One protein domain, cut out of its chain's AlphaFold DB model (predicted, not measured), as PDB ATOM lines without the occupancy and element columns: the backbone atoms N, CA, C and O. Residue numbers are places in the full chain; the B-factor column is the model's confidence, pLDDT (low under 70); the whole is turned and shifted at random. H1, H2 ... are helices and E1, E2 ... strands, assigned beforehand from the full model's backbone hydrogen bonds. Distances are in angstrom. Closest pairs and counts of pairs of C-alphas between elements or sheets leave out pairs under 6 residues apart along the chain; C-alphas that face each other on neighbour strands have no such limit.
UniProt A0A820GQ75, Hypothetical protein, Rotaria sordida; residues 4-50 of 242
ATOM      1  N   LYS A   4      15.465  65.332  89.138       75.44
ATOM      2  CA  LYS A   4      16.226  65.394  87.881       75.44
ATOM      3  C   LYS A   4      16.635  64.007  87.392       75.44
ATOM      4  O   LYS A   4      16.622  63.763  86.193       75.44
ATOM      5  N   ALA A   5      16.956  63.104  88.321       73.69
ATOM      6  CA  ALA A   5      17.241  61.706  88.007       73.69
ATOM      7  C   ALA A   5      15.987  60.965  87.514       73.69
ATOM      8  O   ALA A   5      16.053  60.179  86.577       73.69
ATOM      9  N   ILE A   6      14.826  61.236  88.120       75.50
ATOM     10  CA  ILE A   6      13.553  60.646  87.678       75.50
ATOM     11  C   ILE A   6      13.181  61.152  86.279       75.50
ATOM     12  O   ILE A   6      12.779  60.359  85.432       75.50
ATOM     13  N   GLU A   7      13.346  62.452  86.020       79.50
ATOM     14  CA  GLU A   7      13.110  63.045  84.700       79.50
ATOM     15  C   GLU A   7      14.060  62.467  83.641       79.50
ATOM     16  O   GLU A   7      13.599  62.056  82.579       79.50
ATOM     17  N   SER A   8      15.365  62.346  83.915       73.56
ATOM     18  CA  SER A   8      16.320  61.797  82.940       73.56
ATOM     19  C   SER A   8      16.052  60.330  82.589       73.56
ATOM     20  O   SER A   8      16.206  59.949  81.427       73.56
ATOM     21  N   VAL A   9      15.607  59.526  83.561       78.12
ATOM     22  CA  VAL A   9      15.165  58.140  83.336       78.12
ATOM     23  C   VAL A   9      13.872  58.106  82.518       78.12
ATOM     24  O   VAL A   9      13.781  57.330  81.571       78.12
ATOM     25  N   ALA A  10      12.899  58.970  82.821       78.12
ATOM     26  CA  ALA A  10      11.633  59.041  82.086       78.12
ATOM     27  C   ALA A  10      11.814  59.440  80.610       78.12
ATOM     28  O   ALA A  10      11.075  58.964  79.754       78.12
ATOM     29  N   PHE A  11      12.813  60.275  80.305       84.56
ATOM     30  CA  PHE A  11      13.151  60.683  78.937       84.56
ATOM     31  C   PHE A  11      14.134  59.739  78.220       84.56
ATOM     32  O   PHE A  11      14.532  60.033  77.096       84.56
ATOM     33  N   GLY A  12      14.550  58.625  78.837       76.88
ATOM     34  CA  GLY A  12      15.470  57.656  78.223       76.88
ATOM     35  C   GLY A  12      16.908  58.160  78.024       76.88
ATOM     36  O   GLY A  12      17.707  57.487  77.382       76.88
ATOM     37  N   ASN A  13      17.254  59.317  78.597       73.56
ATOM     38  CA  ASN A  13      18.577  59.949  78.499       73.56
ATOM     39  C   ASN A  13      19.525  59.541  79.646       73.56
ATOM     40  O   ASN A  13      20.584  60.142  79.827       73.56
ATOM     41  N   ALA A  14      19.132  58.568  80.469       65.69
ATOM     42  CA  ALA A  14      19.843  58.184  81.682       65.69
ATOM     43  C   ALA A  14      20.794  56.997  81.474       65.69
ATOM     44  O   ALA A  14      20.398  55.942  80.984       65.69
ATOM     45  N   SER A  15      22.027  57.144  81.963       62.84
ATOM     46  CA  SER A  15      22.933  56.028  82.247       62.84
ATOM     47  C   SER A  15      22.358  55.145  83.368       62.84
ATOM     48  O   SER A  15      21.710  55.651  84.284       62.84
ATOM     49  N   THR A  16      22.618  53.835  83.344       60.00
ATOM     50  CA  THR A  16      22.037  52.845  84.280       60.00
ATOM     51  C   THR A  16      22.411  53.033  85.759       60.00
ATOM     52  O   THR A  16      21.736  52.477  86.619       60.00
ATOM     53  N   ASP A  17      23.427  53.846  86.067       63.53
ATOM     54  CA  ASP A  17      24.002  53.997  87.418       63.53
ATOM     55  C   ASP A  17      23.570  55.277  88.161       63.53
ATOM     56  O   ASP A  17      24.189  55.684  89.149       63.53
ATOM     57  N   ILE A  18      22.515  55.961  87.705       71.81
ATOM     58  CA  ILE A  18      22.050  57.188  88.366       71.81
ATOM     59  C   ILE A  18      21.315  56.846  89.673       71.81
ATOM     60  O   ILE A  18      20.263  56.209  89.676       71.81
ATOM     61  N   SER A  19      21.844  57.341  90.795       71.81
ATOM     62  CA  SER A  19      21.201  57.276  92.114       71.81
ATOM     63  C   SER A  19      19.912  58.110  92.138       71.81
ATOM     64  O   SER A  19      19.932  59.324  91.933       71.81
ATOM     65  N   LEU A  20      18.789  57.476  92.470       73.88
ATOM     66  CA  LEU A  20      17.478  58.099  92.686       73.88
ATOM     67  C   LEU A  20      17.404  58.823  94.039       73.88
ATOM     68  O   LEU A  20      16.528  59.671  94.278       73.88
ATOM     69  N   LEU A  21      18.317  58.500  94.957       75.94
ATOM     70  CA  LEU A  21      18.450  59.180  96.239       75.94
ATOM     71  C   LEU A  21      19.282  60.460  96.106       75.94
ATOM     72  O   LEU A  21      20.486  60.436  95.860       75.94
ATOM     73  N   LYS A  22      18.638  61.601  96.372       74.88
ATOM     74  CA  LYS A  22      19.308  62.898  96.498       74.88
ATOM     75  C   LYS A  22      20.083  62.950  97.817       74.88
ATOM     76  O   LYS A  22      19.484  63.242  98.846       74.88
ATOM     77  N   ARG A  23      21.388  62.657  97.802       74.06
ATOM     78  CA  ARG A  23      22.235  62.620  99.017       74.06
ATOM     79  C   ARG A  23      22.639  64.007  99.520       74.06
ATOM     80  O   ARG A  23      22.650  64.232 100.729       74.06
ATOM     81  N   TYR A  24      22.889  64.946  98.607       77.69
ATOM     82  CA  TYR A  24      23.309  66.314  98.923       77.69
ATOM     83  C   TYR A  24      22.214  67.331  98.596       77.69
ATOM     84  O   TYR A  24      21.575  67.275  97.542       77.69
ATOM     85  N   CYS A  25      21.983  68.263  99.520       80.12
ATOM     86  CA  CYS A  25      20.969  69.313  99.397       80.12
ATOM     87  C   CYS A  25      21.573  70.708  99.215       80.12
ATOM     88  O   CYS A  25      20.870  71.591  98.728       80.12
ATOM     89  N   SER A  26      22.847  70.891  99.571       78.25
ATOM     90  CA  SER A  26      23.615  72.120  99.351       78.25
ATOM     91  C   SER A  26      24.847  71.803  98.512       78.25
ATOM     92  O   SER A  26      25.529  70.810  98.789       78.25
ATOM     93  N   PHE A  27      25.124  72.650  97.525       79.56
ATOM     94  CA  PHE A  27      26.340  72.635  96.716       79.56
ATOM     95  C   PHE A  27      27.003  74.006  96.839       79.56
ATOM     96  O   PHE A  27      26.320  75.029  96.764       79.56
ATOM     97  N   LYS A  28      28.319  74.031  97.035       81.94
ATOM     98  CA  LYS A  28      29.118  75.253  97.109       81.94
ATOM     99  C   LYS A  28      29.912  75.404  95.816       81.94
ATOM    100  O   LYS A  28      30.433  74.424  95.295       81.94
ATOM    101  N   ASN A  29      30.005  76.627  95.304       78.31
ATOM    102  CA  ASN A  29      30.864  76.916  94.162       78.31
ATOM    103  C   ASN A  29      32.296  77.127  94.661       78.31
ATOM    104  O   ASN A  29      32.546  78.051  95.438       78.31
ATOM    105  N   GLU A  30      33.226  76.298  94.202       78.31
ATOM    106  CA  GLU A  30      34.663  76.523  94.353       78.31
ATOM    107  C   GLU A  30      35.264  76.973  93.021       78.31
ATOM    108  O   GLU A  30      34.897  76.483  91.954       78.31
ATOM    109  N   SER A  31      36.170  77.948  93.085       72.31
ATOM    110  CA  SER A  31      36.906  78.460  91.929       72.31
ATOM    111  C   SER A  31      38.232  77.712  91.828       72.31
ATOM    112  O   SER A  31      39.065  77.844  92.727       72.31
ATOM    113  N   ASN A  32      38.452  76.992  90.730       69.19
ATOM    114  CA  ASN A  32      39.740  76.379  90.416       69.19
ATOM    115  C   ASN A  32      40.187  76.828  89.015       69.19
ATOM    116  O   ASN A  32      39.462  76.627  88.039       69.19
ATOM    117  N   ASN A  33      41.340  77.501  88.915       70.75
ATOM    118  CA  ASN A  33      41.881  78.072  87.666       70.75
ATOM    119  C   ASN A  33      40.852  78.846  86.807       70.75
ATOM    120  O   ASN A  33      40.773  78.663  85.595       70.75
ATOM    121  N   GLY A  34      40.033  79.701  87.430       71.50
ATOM    122  CA  GLY A  34      39.055  80.543  86.722       71.50
ATOM    123  C   GLY A  34      37.770  79.830  86.283       71.50
ATOM    124  O   GLY A  34      36.889  80.469  85.713       71.50
ATOM    125  N   THR A  35      37.620  78.538  86.588       70.06
ATOM    126  CA  THR A  35      36.376  77.781  86.382       70.06
ATOM    127  C   THR A  35      35.666  77.529  87.714       70.06
ATOM    128  O   THR A  35      36.302  77.186  88.711       70.06
ATOM    129  N   PHE A  36      34.344  77.729  87.748       73.69
ATOM    130  CA  PHE A  36      33.513  77.455  88.924       73.69
ATOM    131  C   PHE A  36      33.011  76.011  88.884       73.69
ATOM    132  O   PHE A  36      32.289  75.633  87.962       73.69
ATOM    133  N   ILE A  37      33.361  75.218  89.896       76.69
ATOM    134  CA  ILE A  37      32.908  73.834  90.056       76.69
ATOM    135  C   ILE A  37      31.952  73.772  91.250       76.69
ATOM    136  O   ILE A  37      32.230  74.329  92.313       76.69
ATOM    137  N   GLN A  38      30.809  73.103  91.080       76.44
ATOM    138  CA  GLN A  38      29.873  72.825  92.170       76.44
ATOM    139  C   GLN A  38      30.338  71.605  92.963       76.44
ATOM    140  O   GLN A  38      30.317  70.484  92.457       76.44
ATOM    141  N   VAL A  39      30.716  71.818  94.221       77.62
ATOM    142  CA  VAL A  39      31.153  70.769  95.147       77.62
ATOM    143  C   VAL A  39      30.041  70.509  96.174       77.62
ATOM    144  O   VAL A  39      29.426  71.462  96.662       77.62
ATOM    145  N   PRO A  40      29.716  69.245  96.500       78.62
ATOM    146  CA  PRO A  40      28.716  68.930  97.519       78.62
ATOM    147  C   PRO A  40      29.131  69.451  98.907       78.62
ATOM    148  O   PRO A  40      30.223  69.159  99.382       78.62
ATOM    149  N   ASP A  41      28.241  70.195  99.569       77.38
ATOM    150  CA  ASP A  41      28.520  70.913 100.827       77.38
ATOM    151  C   ASP A  41      27.773  70.301 102.025       77.38
ATOM    152  O   ASP A  41      28.366  69.994 103.059       77.38
ATOM    153  N   LYS A  42      26.464  70.041 101.889       80.38
ATOM    154  CA  LYS A  42      25.650  69.463 102.978       80.38
ATOM    155  C   LYS A  42      24.792  68.295 102.522       80.38
ATOM    156  O   LYS A  42      24.051  68.392 101.539       80.38
ATOM    157  N   TYR A  43      24.840  67.217 103.307       79.75
ATOM    158  CA  TYR A  43      23.906  66.099 103.206       79.75
ATOM    159  C   TYR A  43      22.478  66.557 103.513       79.75
ATOM    160  O   TYR A  43      22.255  67.407 104.377       79.75
ATOM    161  N   CYS A  44      21.503  65.984 102.817       79.38
ATOM    162  CA  CYS A  44      20.095  66.219 103.120       79.38
ATOM    163  C   CYS A  44      19.693  65.575 104.464       79.38
ATOM    164  O   CYS A  44      20.271  64.581 104.899       79.38
ATOM    165  N   SER A  45      18.648  66.099 105.103       76.62
ATOM    166  CA  SER A  45      18.104  65.592 106.369       76.62
ATOM    167  C   SER A  45      17.174  64.385 106.163       76.62
ATOM    168  O   SER A  45      15.969  64.478 106.392       76.62
ATOM    169  N   PHE A  46      17.706  63.254 105.693       76.81
ATOM    170  CA  PHE A  46      16.968  61.982 105.631       76.81
ATOM    171  C   PHE A  46      17.748  60.842 106.295       76.81
ATOM    172  O   PHE A  46      18.976  60.877 106.364       76.81
ATOM    173  N   LEU A  47      17.023  59.827 106.782       74.56
ATOM    174  CA  LEU A  47      17.532  58.757 107.659       74.56
ATOM    175  C   LEU A  47      18.767  58.017 107.100       74.56
ATOM    176  O   LEU A  47      19.637  57.610 107.859       74.56
ATOM    177  N   PHE A  48      18.867  57.899 105.772       77.56
ATOM    178  CA  PHE A  48      19.945  57.189 105.071       77.56
ATOM    179  C   PHE A  48      20.910  58.115 104.310       77.56
ATOM    180  O   PHE A  48      21.662  57.650 103.460       77.56
ATOM    181  N   ALA A  49      20.933  59.420 104.606       74.00
ATOM    182  CA  ALA A  49      21.722  60.391 103.836       74.00
ATOM    183  C   ALA A  49      23.232  60.155 103.860       74.00
ATOM    184  O   ALA A  49      23.927  60.498 102.907       74.00
ATOM    185  N   LYS A  50      23.726  59.554 104.943       74.88
ATOM    186  CA  LYS A  50      25.149  59.278 105.164       74.88
ATOM    187  C   LYS A  50      25.545  57.833 104.838       74.88
ATOM    188  O   LYS A  50      26.708  57.481 104.995       74.88
TER     189      LYS A  50
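What this domain is: This is residues 4 to 50 of the 242 residues of the protein "Hypothetical protein" of Rotaria sordida (UniProt A0A820GQ75). A short helix, H1, is joined by a long looping link to a long two-stranded hairpin, E1 and E2, and the helix sits away from E2. The 47 printed residues hold one named helix and two named strands in the order H1, E1, E2, with the sheet E1 - E2 antiparallel. The class is mixed; the whole is loose, with a radius of gyration of the C-alphas of 13.6 A, and flat, spanning 35 by 29 by 14 A.

How they stand to each other: H1, residues 4 to 10, has every O i to N i+4 pair within hydrogen-bond range. E1, residues 24 to 32, and E2, residues 35 to 43, form a hairpin, antiparallel at 151 degrees. N 28 and O 39 are within hydrogen-bond range at 2.8 A, as are N 37 and O 30 at 2.9 A. The C-alphas of Tyr 24 and Tyr 43 face each other at 4.3 A. H1 and E2 are apart.

Where its parts are: H1 begins at C-alpha 4 (16.226, 65.394, 87.881) and is 9.7 A long. E1 measures 21.1 A. E2 measures 24.0 A and ends at C-alpha 43 (23.906, 66.099, 103.206).

The domain as a whole: The C-alphas farthest apart, of Gly 34 and Leu 47, are 37.1 A apart. The printed part has no cut. H1 to E1 is a long link, residues 11 to 23. Residues 14 to 17 and 32 have pLDDT under 70.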